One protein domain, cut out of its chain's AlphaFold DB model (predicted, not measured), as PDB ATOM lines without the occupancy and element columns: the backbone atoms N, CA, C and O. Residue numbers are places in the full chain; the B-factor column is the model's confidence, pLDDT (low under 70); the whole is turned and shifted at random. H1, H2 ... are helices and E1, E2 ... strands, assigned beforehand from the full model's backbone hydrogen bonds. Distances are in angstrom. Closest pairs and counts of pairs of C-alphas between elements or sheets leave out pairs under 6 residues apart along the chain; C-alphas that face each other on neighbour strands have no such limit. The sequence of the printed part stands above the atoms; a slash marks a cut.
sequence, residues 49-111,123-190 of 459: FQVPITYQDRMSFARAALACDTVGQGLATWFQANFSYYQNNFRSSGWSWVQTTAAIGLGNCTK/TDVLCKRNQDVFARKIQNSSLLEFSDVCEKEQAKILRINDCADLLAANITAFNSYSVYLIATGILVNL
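This is residues 49 to 111 and 123 to 190 of the 459 residues of the protein "uncharacterized protein LOC117352214 isoform X1" of Geotrypetes seraphini (UniProt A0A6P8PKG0). A long two-stranded antiparallel ribbon, E2 and E5, runs through the model with two loose groups along it: near one end H1 and H2 lie on opposite sides of the ribbon, with E1 between them in the chain; along the other half lies a small hairpin, E3 and E4, with H3 packed on it. H4 lies near that other end, and residues 168 to 173 stick out beyond it. The printed part has 131 residues, with four named helices and five named strands in the order H1 E1 H2 E2 E3 E4 H3 H4 E5, and its class is mixed, helices and strands. It is loose, with a radius of gyration of the C-alphas of 17.8 A, and elongated, spanning 50 by 32 by 25 A.

Find C-alpha 95 at (31.707, -38.779, 66.019); from there E2, residues 95 to 106, runs 31.7 A to C-alpha 106 at (32.099, -38.891, 34.292). E5, residues 178 to 189, returns over 33.9 A to C-alpha 189 at (36.082, -38.436, 65.767). Look earlier for H1, residues 61 to 70, 14.3 A; E1, residues 73 to 75; and H2, residues 78 to 87, 14.0 A. After the cut come E3, residues 124 to 129, 15.8 A; E4, residues 132 to 137, 16.6 A; H3, residues 143 to 151, 13.1 A; and H4, residues 160 to 167.

Start at E2 and E5, antiparallel at 162 degrees, where N 100 and O 184 are 2.8 A apart, within hydrogen-bond range. The closest C-alphas of H1 and E5 are those of Phe 61 and Gly 185, 5.6 A; of H2 and E2, Trp 78 and Val 98, 5.4 A. H1 and H2 are apart. E1 pairs with no named strand; its Leu 75 has its C-alpha 6.0 A from that of Gln 99 in E2. H3 comes closest to E5 at the C-alphas of Leu 143 and Ile 182, 7.3 A. In the hairpin E3 and E4, antiparallel at 149 degrees, N 127 and O 134 are 2.9 A apart, within hydrogen-bond range. The closest C-alphas of E3 and H3 are those of Cys 127 and Cys 150, 5.5 A. Those of E2 and H4 are Ile 104 and Ile 160, 6.3 A. In H1 and H2 every O i to N i+4 pair is within hydrogen-bond range; in H3 3 of 5 are, in H4 2 of 4.

The C-alphas of Thr 54 and Thr 172 are the two farthest apart, 55.0 A. Residues 112 to 122 are not printed, and C-alphas 111 and 123 are 19.7 A apart across this cut. Of the links that are printed whole, none is long. Mean pLDDT of the printed part is 71.7; 51 residues are under 70, among them 101 to 111 and 160 to 183.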
ATOM      1  N   PHE A  49      31.822 -25.402  65.131       86.12
ATOM      2  CA  PHE A  49      30.905 -25.788  66.188       86.12
ATOM      3  C   PHE A  49      30.107 -27.036  65.847       86.12
ATOM      4  O   PHE A  49      29.932 -27.407  64.686       86.12
ATOM      5  N   GLN A  50      29.628 -27.692  66.900       83.56
ATOM      6  CA  GLN A  50      28.704 -28.809  66.793       83.56
ATOM      7  C   GLN A  50      27.287 -28.280  66.965       83.56
ATOM      8  O   GLN A  50      27.011 -27.553  67.918       83.56
ATOM      9  N   VAL A  51      26.386 -28.662  66.066       79.38
ATOM     10  CA  VAL A  51      24.958 -28.396  66.260       79.38
ATOM     11  C   VAL A  51      24.390 -29.546  67.097       79.38
ATOM     12  O   VAL A  51      24.404 -30.688  66.625       79.38
ATOM     13  N   PRO A  52      23.937 -29.304  68.343       70.19
ATOM     14  CA  PRO A  52      23.266 -30.332  69.124       70.19
ATOM     15  C   PRO A  52      21.920 -30.635  68.470       70.19
ATOM     16  O   PRO A  52      21.133 -29.730  68.198       70.19
ATOM     17  N   ILE A  53      21.654 -31.910  68.201       65.56
ATOM     18  CA  ILE A  53      20.393 -32.348  67.604       65.56
ATOM     19  C   ILE A  53      19.722 -33.300  68.583       65.56
ATOM     20  O   ILE A  53      20.346 -34.224  69.093       65.56
ATOM     21  N   THR A  54      18.448 -33.045  68.864       50.22
ATOM     22  CA  THR A  54      17.650 -33.722  69.897       50.22
ATOM     23  C   THR A  54      16.994 -35.024  69.423       50.22
ATOM     24  O   THR A  54      16.166 -35.584  70.138       50.22
ATOM     25  N   TYR A  55      17.342 -35.532  68.238       48.94
ATOM     26  CA  TYR A  55      16.707 -36.722  67.665       48.94
ATOM     27  C   TYR A  55      17.475 -38.009  67.993       48.94
ATOM     28  O   TYR A  55      18.687 -38.084  67.813       48.94
ATOM     29  N   GLN A  56      16.736 -39.037  68.421       46.81
ATOM     30  CA  GLN A  56      17.238 -40.392  68.705       46.81
ATOM     31  C   GLN A  56      17.581 -41.211  67.443       46.81
ATOM     32  O   GLN A  56      18.146 -42.297  67.556       46.81
ATOM     33  N   ASP A  57      17.299 -40.698  66.243       50.84
ATOM     34  CA  ASP A  57      17.578 -41.403  64.990       50.84
ATOM     35  C   ASP A  57      18.994 -41.135  64.467       50.84
ATOM     36  O   ASP A  57      19.461 -39.995  64.408       50.84
ATOM     37  N   ARG A  58      19.659 -42.202  64.003       65.25
ATOM     38  CA  ARG A  58      20.999 -42.164  63.394       65.25
ATOM     39  C   ARG A  58      21.081 -41.067  62.324       65.25
ATOM     40  O   ARG A  58      20.335 -41.066  61.343       65.25
ATOM     41  N   MET A  59      22.010 -40.129  62.498       78.81
ATOM     42  CA  MET A  59      22.185 -39.006  61.580       78.81
ATOM     43  C   MET A  59      22.910 -39.451  60.306       78.81
ATOM     44  O   MET A  59      24.069 -39.859  60.364       78.81
ATOM     45  N   SER A  60      22.247 -39.355  59.152       84.88
ATOM     46  CA  SER A  60      22.893 -39.539  57.847       84.88
ATOM     47  C   SER A  60      23.708 -38.302  57.454       84.88
ATOM     48  O   SER A  60      23.434 -37.196  57.926       84.88
ATOM     49  N   PHE A  61      24.674 -38.461  56.547       83.19
ATOM     50  CA  PHE A  61      25.459 -37.346  56.004       83.19
ATOM     51  C   PHE A  61      24.578 -36.213  55.457       83.19
ATOM     52  O   PHE A  61      24.824 -35.041  55.728       83.19
ATOM     53  N   ALA A  62      23.513 -36.562  54.735       80.69
ATOM     54  CA  ALA A  62      22.592 -35.580  54.180       80.69
ATOM     55  C   ALA A  62      21.851 -34.785  55.266       80.69
ATOM     56  O   ALA A  62      21.722 -33.568  55.156       80.69
ATOM     57  N   ARG A  63      21.418 -35.452  56.347       84.69
ATOM     58  CA  ARG A  63      20.807 -34.780  57.505       84.69
ATOM     59  C   ARG A  63      21.813 -33.895  58.240       84.69
ATOM     60  O   ARG A  63      21.446 -32.810  58.668       84.69
ATOM     61  N   ALA A  64      23.071 -34.323  58.341       86.38
ATOM     62  CA  ALA A  64      24.151 -33.529  58.922       86.38
ATOM     63  C   ALA A  64      24.452 -32.260  58.101       86.38
ATOM     64  O   ALA A  64      24.573 -31.174  58.665       86.38
ATOM     65  N   ALA A  65      24.522 -32.379  56.773       87.88
ATOM     66  CA  ALA A  65      24.710 -31.240  55.879       87.88
ATOM     67  C   ALA A  65      23.527 -30.263  55.951       87.88
ATOM     68  O   ALA A  65      23.739 -29.060  56.095       87.88
ATOM     69  N   LEU A  66      22.294 -30.784  55.928       87.31
ATOM     70  CA  LEU A  66      21.079 -29.982  56.075       87.31
ATOM     71  C   LEU A  66      21.034 -29.272  57.433       87.31
ATOM     72  O   LEU A  66      20.697 -28.097  57.492       87.31
ATOM     73  N   ALA A  67      21.420 -29.947  58.517       87.88
ATOM     74  CA  ALA A  67      21.494 -29.339  59.839       87.88
ATOM     75  C   ALA A  67      22.445 -28.136  59.884       87.88
ATOM     76  O   ALA A  67      22.057 -27.087  60.392       87.88
ATOM     77  N   CYS A  68      23.650 -28.243  59.314       92.50
ATOM     78  CA  CYS A  68      24.533 -27.079  59.195       92.50
ATOM     79  C   CYS A  68      23.902 -25.974  58.340       92.50
ATOM     80  O   CYS A  68      23.966 -24.803  58.703       92.50
ATOM     81  N   ASP A  69      23.241 -26.331  57.240       89.19
ATOM     82  CA  ASP A  69      22.610 -25.352  56.355       89.19
ATOM     83  C   ASP A  69      21.479 -24.577  57.049       89.19
ATOM     84  O   ASP A  69      21.402 -23.354  56.926       89.19
ATOM     85  N   THR A  70      20.670 -25.250  57.879       86.75
ATOM     86  CA  THR A  70      19.579 -24.611  58.641       86.75
ATOM     87  C   THR A  70      20.057 -23.556  59.638       86.75
ATOM     88  O   THR A  70      19.312 -22.627  59.939       86.75
ATOM     89  N   VAL A  71      21.303 -23.648  60.112       88.94
ATOM     90  CA  VAL A  71      21.927 -22.636  60.983       88.94
ATOM     91  C   VAL A  71      22.789 -21.633  60.198       88.94
ATOM     92  O   VAL A  71      23.620 -20.933  60.775       88.94
ATOM     93  N   GLY A  72      22.610 -21.553  58.873       90.06
ATOM     94  CA  GLY A  72      23.338 -20.632  57.993       90.06
ATOM     95  C   GLY A  72      24.802 -21.018  57.767       90.06
ATOM     96  O   GLY A  72      25.628 -20.169  57.433       90.06
ATOM     97  N   GLN A  73      25.146 -22.290  57.967       93.81
ATOM     98  CA  GLN A  73      26.515 -22.797  57.945       93.81
ATOM     99  C   GLN A  73      26.753 -23.839  56.862       93.81
ATOM    100  O   GLN A  73      25.834 -24.366  56.243       93.81
ATOM    101  N   GLY A  74      28.026 -24.114  56.594       91.69
ATOM    102  CA  GLY A  74      28.458 -25.218  55.751       91.69
ATOM    103  C   GLY A  74      28.868 -26.388  56.628       91.69
ATOM    104  O   GLY A  74      29.330 -26.191  57.750       91.69
ATOM    105  N   LEU A  75      28.731 -27.610  56.125       93.12
ATOM    106  CA  LEU A  75      29.402 -28.739  56.754       93.12
ATOM    107  C   LEU A  75      30.915 -28.537  56.593       93.12
ATOM    108  O   LEU A  75      31.393 -28.262  55.494       93.12
ATOM    109  N   ALA A  76      31.667 -28.636  57.684       92.44
ATOM    110  CA  ALA A  76      33.110 -28.469  57.653       92.44
ATOM    111  C   ALA A  76      33.738 -29.536  56.760       92.44
ATOM    112  O   ALA A  76      33.396 -30.718  56.848       92.44
ATOM    113  N   THR A  77      34.686 -29.139  55.918       90.62
ATOM    114  CA  THR A  77      35.510 -30.107  55.194       90.62
ATOM    115  C   THR A  77      36.402 -30.878  56.162       90.62
ATOM    116  O   THR A  77      36.746 -30.377  57.235       90.62
ATOM    117  N   TRP A  78      36.847 -32.075  55.771       85.00
ATOM    118  CA  TRP A  78      37.819 -32.841  56.555       85.00
ATOM    119  C   TRP A  78      39.055 -32.008  56.915       85.00
ATOM    120  O   TRP A  78      39.509 -32.041  58.055       85.00
ATOM    121  N   PHE A  79      39.559 -31.199  55.979       81.31
ATOM    122  CA  PHE A  79      40.721 -30.345  56.217       81.31
ATOM    123  C   PHE A  79      40.445 -29.259  57.265       81.31
ATOM    124  O   PHE A  79      41.259 -29.059  58.161       81.31
ATOM    125  N   GLN A  80      39.288 -28.593  57.195       88.50
ATOM    126  CA  GLN A  80      38.883 -27.581  58.180       88.50
ATOM    127  C   GLN A  80      38.686 -28.197  59.570       88.50
ATOM    128  O   GLN A  80      39.176 -27.658  60.557       88.50
ATOM    129  N   ALA A  81      38.040 -29.364  59.635       85.62
ATOM    130  CA  ALA A  81      37.884 -30.140  60.860       85.62
ATOM    131  C   ALA A  81      39.234 -30.509  61.493       85.62
ATOM    132  O   ALA A  81      39.442 -30.311  62.691       85.62
ATOM    133  N   ASN A  82      40.168 -30.983  60.669       79.81
ATOM    134  CA  ASN A  82      41.503 -31.368  61.099       79.81
ATOM    135  C   ASN A  82      42.330 -30.155  61.561       79.81
ATOM    136  O   ASN A  82      42.990 -30.197  62.599       79.81
ATOM    137  N   PHE A  83      42.254 -29.048  60.820       81.06
ATOM    138  CA  PHE A  83      42.922 -27.798  61.167       81.06
ATOM    139  C   PHE A  83      42.444 -27.269  62.520       81.06
ATOM    140  O   PHE A  83      43.262 -27.023  63.401       81.06
ATOM    141  N   SER A  84      41.132 -27.145  62.729       80.81
ATOM    142  CA  SER A  84      40.599 -26.655  64.001       80.81
ATOM    143  C   SER A  84      40.907 -27.600  65.167       80.81
ATOM    144  O   SER A  84      41.121 -27.123  66.280       80.81
ATOM    145  N   TYR A  85      40.986 -28.915  64.936       82.50
ATOM    146  CA  TYR A  85      41.407 -29.875  65.962       82.50
ATOM    147  C   TYR A  85      42.855 -29.644  66.421       82.50
ATOM    148  O   TYR A  85      43.117 -29.558  67.625       82.50
ATOM    149  N   TYR A  86      43.791 -29.533  65.471       74.88
ATOM    150  CA  TYR A  86      45.220 -29.420  65.773       74.88
ATOM    151  C   TYR A  86      45.661 -28.004  66.157       74.88
ATOM    152  O   TYR A  86      46.544 -27.860  66.995       74.88
ATOM    153  N   GLN A  87      45.071 -26.970  65.555       76.25
ATOM    154  CA  GLN A  87      45.516 -25.580  65.715       76.25
ATOM    155  C   GLN A  87      44.656 -24.796  66.707       76.25
ATOM    156  O   GLN A  87      45.184 -24.002  67.479       76.25
ATOM    157  N   ASN A  88      43.343 -25.048  66.736       75.88
ATOM    158  CA  ASN A  88      42.403 -24.295  67.579       75.88
ATOM    159  C   ASN A  88      41.974 -25.075  68.831       75.88
ATOM    160  O   ASN A  88      41.061 -24.645  69.531       75.88
ATOM    161  N   ASN A  89      42.605 -26.228  69.104       75.50
ATOM    162  CA  ASN A  89      42.250 -27.142  70.196       75.50
ATOM    163  C   ASN A  89      40.758 -27.523  70.226       75.50
ATOM    164  O   ASN A  89      40.217 -27.854  71.282       75.50
ATOM    165  N   PHE A  90      40.080 -27.504  69.075       82.56
ATOM    166  CA  PHE A  90      38.692 -27.937  68.989       82.56
ATOM    167  C   PHE A  90      38.601 -29.433  69.315       82.56
ATOM    168  O   PHE A  90      39.421 -30.231  68.848       82.56
ATOM    169  N   ARG A  91      37.615 -29.820  70.128       80.62
ATOM    170  CA  ARG A  91      37.331 -31.216  70.475       80.62
ATOM    171  C   ARG A  91      35.844 -31.485  70.286       80.62
ATOM    172  O   ARG A  91      35.023 -30.740  70.815       80.62
ATOM    173  N   SER A  92      35.494 -32.528  69.535       81.56
ATOM    174  CA  SER A  92      34.100 -32.971  69.430       81.56
ATOM    175  C   SER A  92      33.727 -33.867  70.608       81.56
ATOM    176  O   SER A  92      34.520 -34.689  71.056       81.56
ATOM    177  N   SER A  93      32.484 -33.763  71.067       74.44
ATOM    178  CA  SER A  93      31.910 -34.659  72.086       74.44
ATOM    179  C   SER A  93      31.621 -36.085  71.576       74.44
ATOM    180  O   SER A  93      31.217 -36.955  72.345       74.44
ATOM    181  N   GLY A  94      31.838 -36.355  70.285       82.00
ATOM    182  CA  GLY A  94      31.549 -37.641  69.654       82.00
ATOM    183  C   GLY A  94      32.015 -37.712  68.202       82.00
ATOM    184  O   GLY A  94      32.828 -36.898  67.752       82.00
ATOM    185  N   TRP A  95      31.492 -38.689  67.462       82.38
ATOM    186  CA  TRP A  95      31.707 -38.779  66.019       82.38
ATOM    187  C   TRP A  95      30.956 -37.660  65.307       82.38
ATOM    188  O   TRP A  95      29.793 -37.380  65.607       82.38
ATOM    189  N   SER A  96      31.625 -37.049  64.340       89.31
ATOM    190  CA  SER A  96      31.088 -35.958  63.557       89.31
ATOM    191  C   SER A  96      31.182 -36.196  62.065       89.31
ATOM    192  O   SER A  96      32.200 -36.661  61.562       89.31
ATOM    193  N   TRP A  97      30.115 -35.857  61.346       92.19
ATOM    194  CA  TRP A  97      30.145 -35.832  59.887       92.19
ATOM    195  C   TRP A  97      30.941 -34.618  59.416       92.19
ATOM    196  O   TRP A  97      30.682 -33.497  59.856       92.19
ATOM    197  N   VAL A  98      31.879 -34.852  58.502       91.38
ATOM    198  CA  VAL A  98      32.610 -33.814  57.769       91.38
ATOM    199  C   VAL A  98      32.523 -34.083  56.275       91.38
ATOM    200  O   VAL A  98      32.405 -35.228  55.834       91.38
ATOM    201  N   GLN A  99      32.573 -33.013  55.492       90.25
ATOM    202  CA  GLN A  99      32.551 -33.069  54.042       90.25
ATOM    203  C   GLN A  99      33.917 -33.509  53.497       90.25
ATOM    204  O   GLN A  99      34.959 -32.937  53.820       90.25
ATOM    205  N   THR A 100      33.921 -34.493  52.611       82.31
ATOM    206  CA  THR A 100      35.067 -34.857  51.775       82.31
ATOM    207  C   THR A 100      34.699 -34.653  50.323       82.31
ATOM    208  O   THR A 100      33.673 -35.130  49.851       82.31
ATOM    209  N   THR A 101      35.530 -33.949  49.573       68.81
ATOM    210  CA  THR A 101      35.377 -33.873  48.122       68.81
ATOM    211  C   THR A 101      35.906 -35.164  47.509       68.81
ATOM    212  O   THR A 101      37.108 -35.416  47.535       68.81
ATOM    213  N   ALA A 102      35.018 -35.985  46.952       53.03
ATOM    214  CA  ALA A 102      35.406 -37.067  46.061       53.03
ATOM    215  C   ALA A 102      35.249 -36.577  44.616       53.03
ATOM    216  O   ALA A 102      34.175 -36.146  44.197       53.03
ATOM    217  N   ALA A 103      36.326 -36.618  43.835       42.25
ATOM    218  CA  ALA A 103      36.212 -36.436  42.395       42.25
ATOM    219  C   ALA A 103      35.594 -37.697  41.790       42.25
ATOM    220  O   ALA A 103      36.084 -38.801  42.025       42.25
ATOM    221  N   ILE A 104      34.525 -37.535  41.015       50.53
ATOM    222  CA  ILE A 104      33.971 -38.579  40.161       50.53
ATOM    223  C   ILE A 104      34.131 -38.092  38.721       50.53
ATOM    224  O   ILE A 104      33.510 -37.131  38.273       50.53
ATOM    225  N   GLY A 105      35.031 -38.731  37.980       40.59
ATOM    226  CA  GLY A 105      35.132 -38.518  36.545       40.59
ATOM    227  C   GLY A 105      33.906 -39.137  35.892       40.59
ATOM    228  O   GLY A 105      33.728 -40.350  35.988       40.59
ATOM    229  N   LEU A 106      33.068 -38.336  35.229       45.62
ATOM    230  CA  LEU A 106      32.099 -38.891  34.292       45.62
ATOM    231  C   LEU A 106      32.847 -39.126  32.985       45.62
ATOM    232  O   LEU A 106      33.163 -38.199  32.237       45.62
ATOM    233  N   GLY A 107      33.203 -40.384  32.756       44.88
ATOM    234  CA  GLY A 107      33.907 -40.807  31.563       44.88
ATOM    235  C   GLY A 107      33.404 -42.132  31.028       44.88
ATOM    236  O   GLY A 107      33.096 -43.038  31.795       44.88
ATOM    237  N   ASN A 108      33.321 -42.220  29.697       48.53
ATOM    238  CA  ASN A 108      32.949 -43.414  28.939       48.53
ATOM    239  C   ASN A 108      33.755 -44.646  29.386       48.53
ATOM    240  O   ASN A 108      34.865 -44.860  28.904       48.53
ATOM    241  N   CYS A 109      33.176 -45.482  30.253       44.59
ATOM    242  CA  CYS A 109      33.737 -46.791  30.603       44.59
ATOM    243  C   CYS A 109      33.247 -47.921  29.657       44.59
ATOM    244  O   CYS A 109      33.559 -49.078  29.909       44.59
ATOM    245  N   THR A 110      32.541 -47.644  28.540       46.44
ATOM    246  CA  THR A 110      32.238 -48.655  27.493       46.44
ATOM    247  C   THR A 110      32.132 -48.069  26.071       46.44
ATOM    248  O   THR A 110      31.649 -46.957  25.875       46.44
ATOM    249  N   LYS A 111      32.552 -48.837  25.048       45.19
ATOM    250  CA  LYS A 111      32.446 -48.485  23.610       45.19
ATOM    251  C   LYS A 111      31.032 -48.670  23.018       45.19
ATOM    252  O   LYS A 111      30.759 -48.131  21.952       45.19
ATOM    253  N   THR A 123      22.857 -35.552  33.525       68.88
ATOM    254  CA  THR A 123      22.098 -35.904  34.736       68.88
ATOM    255  C   THR A 123      22.147 -37.404  35.005       68.88
ATOM    256  O   THR A 123      21.268 -37.937  35.660       68.88
ATOM    257  N   ASP A 124      23.158 -38.113  34.509       75.44
ATOM    258  CA  ASP A 124      23.248 -39.562  34.676       75.44
ATOM    259  C   ASP A 124      24.268 -39.953  35.754       75.44
ATOM    260  O   ASP A 124      25.414 -39.500  35.747       75.44
ATOM    261  N   VAL A 125      23.858 -40.838  36.664       81.44
ATOM    262  CA  VAL A 125      24.711 -41.503  37.658       81.44
ATOM    263  C   VAL A 125      24.998 -42.919  37.188       81.44
ATOM    264  O   VAL A 125      24.079 -43.646  36.812       81.44
ATOM    265  N   LEU A 126      26.266 -43.328  37.209       84.00
ATOM    266  CA  LEU A 126      26.649 -44.704  36.901       84.00
ATOM    267  C   LEU A 126      26.522 -45.574  38.154       84.00
ATOM    268  O   LEU A 126      27.242 -45.387  39.137       84.00
ATOM    269  N   CYS A 127      25.624 -46.548  38.092       87.44
ATOM    270  CA  CYS A 127      25.426 -47.557  39.118       87.44
ATOM    271  C   CYS A 127      26.035 -48.891  38.659       87.44
ATOM    272  O   CYS A 127      25.970 -49.247  37.482       87.44
ATOM    273  N   LYS A 128      26.607 -49.650  39.597       88.50
ATOM    274  CA  LYS A 128      27.142 -51.001  39.404       88.50
ATOM    275  C   LYS A 128      26.350 -51.997  40.241       88.50
ATOM    276  O   LYS A 128      26.298 -51.875  41.468       88.50
ATOM    277  N   ARG A 129      25.781 -53.010  39.590       92.94
ATOM    278  CA  ARG A 129      25.170 -54.176  40.241       92.94
ATOM    279  C   ARG A 129      25.872 -55.416  39.701       92.94
ATOM    280  O   ARG A 129      25.790 -55.703  38.514       92.94
ATOM    281  N   ASN A 130      26.586 -56.139  40.560       90.81
ATOM    282  CA  ASN A 130      27.463 -57.242  40.149       90.81
ATOM    283  C   ASN A 130      28.514 -56.781  39.115       90.81
ATOM    284  O   ASN A 130      29.360 -55.947  39.442       90.81
ATOM    285  N   GLN A 131      28.475 -57.323  37.894       85.69
ATOM    286  CA  GLN A 131      29.359 -56.941  36.785       85.69
ATOM    287  C   GLN A 131      28.712 -55.938  35.817       85.69
ATOM    288  O   GLN A 131      29.410 -55.387  34.969       85.69
ATOM    289  N   ASP A 132      27.419 -55.648  35.977       81.69
ATOM    290  CA  ASP A 132      26.690 -54.749  35.089       81.69
ATOM    291  C   ASP A 132      26.824 -53.298  35.552       81.69
ATOM    292  O   ASP A 132      26.619 -52.971  36.727       81.69
ATOM    293  N   VAL A 133      27.149 -52.421  34.601       83.12
ATOM    294  CA  VAL A 133      27.209 -50.969  34.790       83.12
ATOM    295  C   VAL A 133      26.096 -50.331  33.971       83.12
ATOM    296  O   VAL A 133      25.995 -50.560  32.767       83.12
ATOM    297  N   PHE A 134      25.270 -49.511  34.611       84.12
ATOM    298  CA  PHE A 134      24.159 -48.828  33.957       84.12
ATOM    299  C   PHE A 134      24.012 -47.391  34.455       84.12
ATOM    300  O   PHE A 134      24.328 -47.070  35.598       84.12
ATOM    301  N   ALA A 135      23.518 -46.521  33.577       83.81
ATOM    302  CA  ALA A 135      23.237 -45.128  33.889       83.81
ATOM    303  C   ALA A 135      21.825 -44.957  34.469       83.81
ATOM    304  O   ALA A 135      20.883 -45.670  34.092       83.81
ATOM    305  N   ARG A 136      21.668 -43.985  35.368       87.62
ATOM    306  CA  ARG A 136      20.372 -43.540  35.876       87.62
ATOM    307  C   ARG A 136      20.263 -42.029  35.870       87.62
ATOM    308  O   ARG A 136      21.098 -41.358  36.466       87.62
ATOM    309  N   LYS A 137      19.184 -41.535  35.262       81.06
ATOM    310  CA  LYS A 137      18.827 -40.121  35.294       81.06
ATOM    311  C   LYS A 137      18.450 -39.708  36.708       81.06
ATOM    312  O   LYS A 137      17.562 -40.313  37.306       81.06
ATOM    313  N   ILE A 138      19.084 -38.656  37.197       79.62
ATOM    314  CA  ILE A 138      18.662 -37.890  38.364       79.62
ATOM    315  C   ILE A 138      17.813 -36.712  37.891       79.62
ATOM    316  O   ILE A 138      18.167 -36.001  36.951       79.62
ATOM    317  N   GLN A 139      16.656 -36.524  38.512       66.81
ATOM    318  CA  GLN A 139      15.743 -35.435  38.178       66.81
ATOM    319  C   GLN A 139      16.179 -34.113  38.823       66.81
ATOM    320  O   GLN A 139      15.863 -33.046  38.299       66.81
ATOM    321  N   ASN A 140      16.939 -34.167  39.920       59.94
ATOM    322  CA  ASN A 140      17.464 -33.016  40.639       59.94
ATOM    323  C   ASN A 140      18.962 -33.205  40.938       59.94
ATOM    324  O   ASN A 140      19.408 -34.264  41.373       59.94
ATOM    325  N   SER A 141      19.769 -32.156  40.769       55.25
ATOM    326  CA  SER A 141      21.219 -32.182  41.031       55.25
ATOM    327  C   SER A 141      21.573 -32.217  42.526       55.25
ATOM    328  O   SER A 141      22.674 -31.829  42.922       55.25
ATOM    329  N   SER A 142      20.638 -32.637  43.380       58.12
ATOM    330  CA  SER A 142      20.850 -32.747  44.817       58.12
ATOM    331  C   SER A 142      21.616 -34.026  45.134       58.12
ATOM    332  O   SER A 142      21.295 -35.102  44.638       58.12
ATOM    333  N   LEU A 143      22.622 -33.916  45.997       49.44
ATOM    334  CA  LEU A 143      23.531 -35.013  46.343       49.44
ATOM    335  C   LEU A 143      22.818 -36.231  46.969       49.44
ATOM    336  O   LEU A 143      23.288 -37.358  46.844       49.44
ATOM    337  N   LEU A 144      21.657 -35.994  47.587       51.75
ATOM    338  CA  LEU A 144      20.733 -37.010  48.101       51.75
ATOM    339  C   LEU A 144      20.217 -37.946  47.003       51.75
ATOM    340  O   LEU A 144      20.183 -39.156  47.194       51.75
ATOM    341  N   GLU A 145      19.874 -37.405  45.835       69.06
ATOM    342  CA  GLU A 145      19.299 -38.205  44.755       69.06
ATOM    343  C   GLU A 145      20.342 -39.136  44.118       69.06
ATOM    344  O   GLU A 145      20.015 -40.251  43.723       69.06
ATOM    345  N   PHE A 146      21.620 -38.738  44.103       65.75
ATOM    346  CA  PHE A 146      22.702 -39.556  43.541       65.75
ATOM    347  C   PHE A 146      22.877 -40.903  44.261       65.75
ATOM    348  O   PHE A 146      23.083 -41.921  43.602       65.75
ATOM    349  N   SER A 147      22.812 -40.916  45.599       64.31
ATOM    350  CA  SER A 147      22.947 -42.152  46.391       64.31
ATOM    351  C   SER A 147      21.673 -42.985  46.344       64.31
ATOM    352  O   SER A 147      21.729 -44.183  46.057       64.31
ATOM    353  N   ASP A 148      20.523 -42.339  46.540       79.38
ATOM    354  CA  ASP A 148      19.231 -43.017  46.624       79.38
ATOM    355  C   ASP A 148      18.867 -43.745  45.326       79.38
ATOM    356  O   ASP A 148      18.251 -44.810  45.362       79.38
ATOM    357  N   VAL A 149      19.241 -43.196  44.166       84.88
ATOM    358  CA  VAL A 149      18.892 -43.776  42.863       84.88
ATOM    359  C   VAL A 149      19.594 -45.114  42.616       84.88
ATOM    360  O   VAL A 149      18.947 -46.052  42.148       84.88
ATOM    361  N   CYS A 150      20.877 -45.251  42.966       85.81
ATOM    362  CA  CYS A 150      21.554 -46.549  42.865       85.81
ATOM    363  C   CYS A 150      21.105 -47.508  43.980       85.81
ATOM    364  O   CYS A 150      20.947 -48.707  43.740       85.81
ATOM    365  N   GLU A 151      20.860 -46.992  45.187       84.69
ATOM    366  CA  GLU A 151      20.532 -47.806  46.361       84.69
ATOM    367  C   GLU A 151      19.132 -48.434  46.286       84.69
ATOM    368  O   GLU A 151      18.985 -49.622  46.579       84.69
ATOM    369  N   LYS A 152      18.123 -47.703  45.775       89.31
ATOM    370  CA  LYS A 152      16.780 -48.248  45.453       89.31
ATOM    371  C   LYS A 152      16.836 -49.470  44.543       89.31
ATOM    372  O   LYS A 152      15.931 -50.298  44.522       89.31
ATOM    373  N   GLU A 153      17.917 -49.566  43.793       89.56
ATOM    374  CA  GLU A 153      18.180 -50.588  42.811       89.56
ATOM    375  C   GLU A 153      19.221 -51.610  43.283       89.56
ATOM    376  O   GLU A 153      19.758 -52.352  42.463       89.56
ATOM    377  N   GLN A 154      19.523 -51.675  44.584       92.19
ATOM    378  CA  GLN A 154      20.530 -52.586  45.150       92.19
ATOM    379  C   GLN A 154      21.879 -52.516  44.405       92.19
ATOM    380  O   GLN A 154      22.592 -53.511  44.264       92.19
ATOM    381  N   ALA A 155      22.215 -51.341  43.873       88.69
ATOM    382  CA  ALA A 155      23.427 -51.075  43.120       88.69
ATOM    383  C   ALA A 155      24.306 -50.079  43.885       88.69
ATOM    384  O   ALA A 155      23.833 -49.292  44.702       88.69
ATOM    385  N   LYS A 156      25.613 -50.108  43.626       86.06
ATOM    386  CA  LYS A 156      26.578 -49.166  44.211       86.06
ATOM    387  C   LYS A 156      26.932 -48.098  43.186       86.06
ATOM    388  O   LYS A 156      27.038 -48.412  42.006       86.06
ATOM    389  N   ILE A 157      27.164 -46.860  43.618       83.50
ATOM    390  CA  ILE A 157      27.749 -45.838  42.735       83.50
ATOM    391  C   ILE A 157      29.128 -46.329  42.279       83.50
ATOM    392  O   ILE A 157      29.952 -46.720  43.112       83.50
ATOM    393  N   LEU A 158      29.372 -46.312  40.969       77.56
ATOM    394  CA  LEU A 158      30.641 -46.725  40.380       77.56
ATOM    395  C   LEU A 158      31.739 -45.708  40.734       77.56
ATOM    396  O   LEU A 158      31.627 -44.527  40.405       77.56
ATOM    397  N   ARG A 159      32.805 -46.150  41.410       70.50
ATOM    398  CA  ARG A 159      33.946 -45.285  41.751       70.50
ATOM    399  C   ARG A 159      34.956 -45.269  40.606       70.50
ATOM    400  O   ARG A 159      35.065 -46.235  39.858       70.50
ATOM    401  N   ILE A 160      35.766 -44.211  40.513       57.84
ATOM    402  CA  ILE A 160      36.844 -44.113  39.507       57.84
ATOM    403  C   ILE A 160      37.772 -45.337  39.562       57.84
ATOM    404  O   ILE A 160      38.119 -45.890  38.521       57.84
ATOM    405  N   ASN A 161      38.123 -45.794  40.768       57.25
ATOM    406  CA  ASN A 161      38.983 -46.964  40.949       57.25
ATOM    407  C   ASN A 161      38.337 -48.246  40.398       57.25
ATOM    408  O   ASN A 161      39.038 -49.076  39.836       57.25
ATOM    409  N   ASP A 162      37.006 -48.361  40.458       66.69
ATOM    410  CA  ASP A 162      36.282 -49.499  39.882       66.69
ATOM    411  C   ASP A 162      36.295 -49.465  38.340       66.69
ATOM    412  O   ASP A 162      36.154 -50.511  37.707       66.69
ATOM    413  N   CYS A 163      36.467 -48.285  37.721       58.78
ATOM    414  CA  CYS A 163      36.690 -48.178  36.273       58.78
ATOM    415  C   CYS A 163      38.124 -48.564  35.879       58.78
ATOM    416  O   CYS A 163      38.308 -49.056  34.770       58.78
ATOM    417  N   ALA A 164      39.132 -48.392  36.743       60.06
ATOM    418  CA  ALA A 164      40.510 -48.782  36.424       60.06
ATOM    419  C   ALA A 164      40.635 -50.299  36.190       60.06
ATOM    420  O   ALA A 164      41.247 -50.719  35.207       60.06
ATOM    421  N   ASP A 165      39.956 -51.105  37.013       60.69
ATOM    422  CA  ASP A 165      39.906 -52.566  36.869       60.69
ATOM    423  C   ASP A 165      39.165 -53.014  35.594       60.69
ATOM    424  O   ASP A 165      39.486 -54.048  35.010       60.69
ATOM    425  N   LEU A 166      38.197 -52.220  35.121       58.72
ATOM    426  CA  LEU A 166      37.472 -52.464  33.866       58.72
ATOM    427  C   LEU A 166      38.263 -52.016  32.621       58.72
ATOM    428  O   LEU A 166      38.022 -52.517  31.523       58.72
ATOM    429  N   LEU A 167      39.203 -51.077  32.776       53.09
ATOM    430  CA  LEU A 167      39.932 -50.420  31.682       53.09
ATOM    431  C   LEU A 167      41.323 -51.001  31.402       53.09
ATOM    432  O   LEU A 167      41.895 -50.697  30.353       53.09
ATOM    433  N   ALA A 168      41.845 -51.888  32.257       54.84
ATOM    434  CA  ALA A 168      43.117 -52.592  32.039       54.84
ATOM    435  C   ALA A 168      43.168 -53.439  30.741       54.84
ATOM    436  O   ALA A 168      44.208 -54.006  30.413       54.84
ATOM    437  N   ALA A 169      42.075 -53.504  29.970       52.38
ATOM    438  CA  ALA A 169      41.965 -54.261  28.727       52.38
ATOM    439  C   ALA A 169      42.198 -53.465  27.420       52.38
ATOM    440  O   ALA A 169      42.324 -54.103  26.377       52.38
ATOM    441  N   ASN A 170      42.238 -52.120  27.397       49.34
ATOM    442  CA  ASN A 170      42.562 -51.375  26.157       49.34
ATOM    443  C   ASN A 170      42.760 -49.862  26.382       49.34
ATOM    444  O   ASN A 170      41.795 -49.128  26.590       49.34
ATOM    445  N   ILE A 171      44.001 -49.376  26.281       39.88
ATOM    446  CA  ILE A 171      44.383 -47.986  26.587       39.88
ATOM    447  C   ILE A 171      44.924 -47.305  25.323       39.88
ATOM    448  O   ILE A 171      46.120 -47.379  25.063       39.88
ATOM    449  N   THR A 172      44.082 -46.629  24.530       37.28
ATOM    450  CA  THR A 172      44.573 -45.753  23.435       37.28
ATOM    451  C   THR A 172      43.740 -44.495  23.131       37.28
ATOM    452  O   THR A 172      44.049 -43.806  22.164       37.28
ATOM    453  N   ALA A 173      42.738 -44.094  23.925       40.06
ATOM    454  CA  ALA A 173      41.987 -42.863  23.618       40.06
ATOM    455  C   ALA A 173      41.536 -42.094  24.870       40.06
ATOM    456  O   ALA A 173      40.541 -42.448  25.490       40.06
ATOM    457  N   PHE A 174      42.238 -41.006  25.207       40.31
ATOM    458  CA  PHE A 174      41.856 -40.064  26.266       40.31
ATOM    459  C   PHE A 174      41.970 -38.631  25.740       40.31
ATOM    460  O   PHE A 174      43.064 -38.089  25.760       40.31
ATOM    461  N   ASN A 175      40.881 -38.006  25.268       36.25
ATOM    462  CA  ASN A 175      40.932 -36.595  24.838       36.25
ATOM    463  C   ASN A 175      39.727 -35.715  25.223       36.25
ATOM    464  O   ASN A 175      39.724 -34.539  24.869       36.25
ATOM    465  N   SER A 176      38.710 -36.181  25.963       40.66
ATOM    466  CA  SER A 176      37.611 -35.293  26.408       40.66
ATOM    467  C   SER A 176      36.852 -35.871  27.607       40.66
ATOM    468  O   SER A 176      36.100 -36.826  27.438       40.66
ATOM    469  N   TYR A 177      37.019 -35.307  28.809       44.31
ATOM    470  CA  TYR A 177      36.261 -35.720  30.001       44.31
ATOM    471  C   TYR A 177      35.795 -34.518  30.826       44.31
ATOM    472  O   TYR A 177      36.555 -33.575  31.044       44.31
ATOM    473  N   SER A 178      34.555 -34.582  31.319       40.59
ATOM    474  CA  SER A 178      34.000 -33.660  32.315       40.59
ATOM    475  C   SER A 178      34.070 -34.325  33.692       40.59
ATOM    476  O   SER A 178      33.495 -35.390  33.914       40.59
ATOM    477  N   VAL A 179      34.803 -33.718  34.625       40.06
ATOM    478  CA  VAL A 179      34.943 -34.223  35.998       40.06
ATOM    479  C   VAL A 179      33.897 -33.547  36.878       40.06
ATOM    480  O   VAL A 179      33.874 -32.322  36.968       40.06
ATOM    481  N   TYR A 180      33.054 -34.336  37.544       48.12
ATOM    482  CA  TYR A 180      32.085 -33.837  38.517       48.12
ATOM    483  C   TYR A 180      32.586 -34.149  39.931       48.12
ATOM    484  O   TYR A 180      32.916 -35.282  40.274       48.12
ATOM    485  N   LEU A 181      32.679 -33.129  40.778       41.94
ATOM    486  CA  LEU A 181      33.055 -33.299  42.180       41.94
ATOM    487  C   LEU A 181      31.791 -33.626  42.982       41.94
ATOM    488  O   LEU A 181      30.926 -32.766  43.134       41.94
ATOM    489  N   ILE A 182      31.680 -34.851  43.502       56.19
ATOM    490  CA  ILE A 182      30.620 -35.213  44.449       56.19
ATOM    491  C   ILE A 182      31.188 -35.067  45.861       56.19
ATOM    492  O   ILE A 182      32.154 -35.721  46.250       56.19
ATOM    493  N   ALA A 183      30.584 -34.187  46.650       60.06
ATOM    494  CA  ALA A 183      30.876 -34.083  48.070       60.06
ATOM    495  C   ALA A 183      30.317 -35.305  48.814       60.06
ATOM    496  O   ALA A 183      29.114 -35.428  49.000       60.06
ATOM    497  N   THR A 184      31.183 -36.212  49.245       75.56
ATOM    498  CA  THR A 184      30.828 -37.312  50.142       75.56
ATOM    499  C   THR A 184      31.018 -36.892  51.599       75.56
ATOM    500  O   THR A 184      31.620 -35.861  51.896       75.56
ATOM    501  N   GLY A 185      30.478 -37.679  52.524       79.88
ATOM    502  CA  GLY A 185      30.720 -37.516  53.952       79.88
ATOM    503  C   GLY A 185      31.631 -38.591  54.495       79.88
ATOM    504  O   GLY A 185      31.501 -39.751  54.108       79.88
ATOM    505  N   ILE A 186      32.464 -38.232  55.464       82.81
ATOM    506  CA  ILE A 186      33.084 -39.206  56.363       82.81
ATOM    507  C   ILE A 186      32.750 -38.860  57.807       82.81
ATOM    508  O   ILE A 186      32.572 -37.693  58.162       82.81
ATOM    509  N   LEU A 187      32.667 -39.893  58.637       83.94
ATOM    510  CA  LEU A 187      32.604 -39.741  60.080       83.94
ATOM    511  C   LEU A 187      34.026 -39.608  60.615       83.94
ATOM    512  O   LEU A 187      34.861 -40.485  60.408       83.94
ATOM    513  N   VAL A 188      34.290 -38.516  61.317       82.88
ATOM    514  CA  VAL A 188      35.540 -38.278  62.035       82.88
ATOM    515  C   VAL A 188      35.261 -38.135  63.513       82.88
ATOM    516  O   VAL A 188      34.298 -37.491  63.916       82.88
ATOM    517  N   ASN A 189      36.109 -38.716  64.345       81.38
ATOM    518  CA  ASN A 189      36.082 -38.436  65.767       81.38
ATOM    519  C   ASN A 189      37.112 -37.339  66.052       81.38
ATOM    520  O   ASN A 189      38.306 -37.601  66.017       81.38
ATOM    521  N   LEU A 190      36.655 -36.107  66.284       73.81
ATOM    522  CA  LEU A 190      37.518 -34.955  66.583       73.81
ATOM    523  C   LEU A 190      37.758 -34.805  68.097       73.81
ATOM    524  O   LEU A 190      38.170 -33.744  68.548       73.81
TER     525      LEU A 190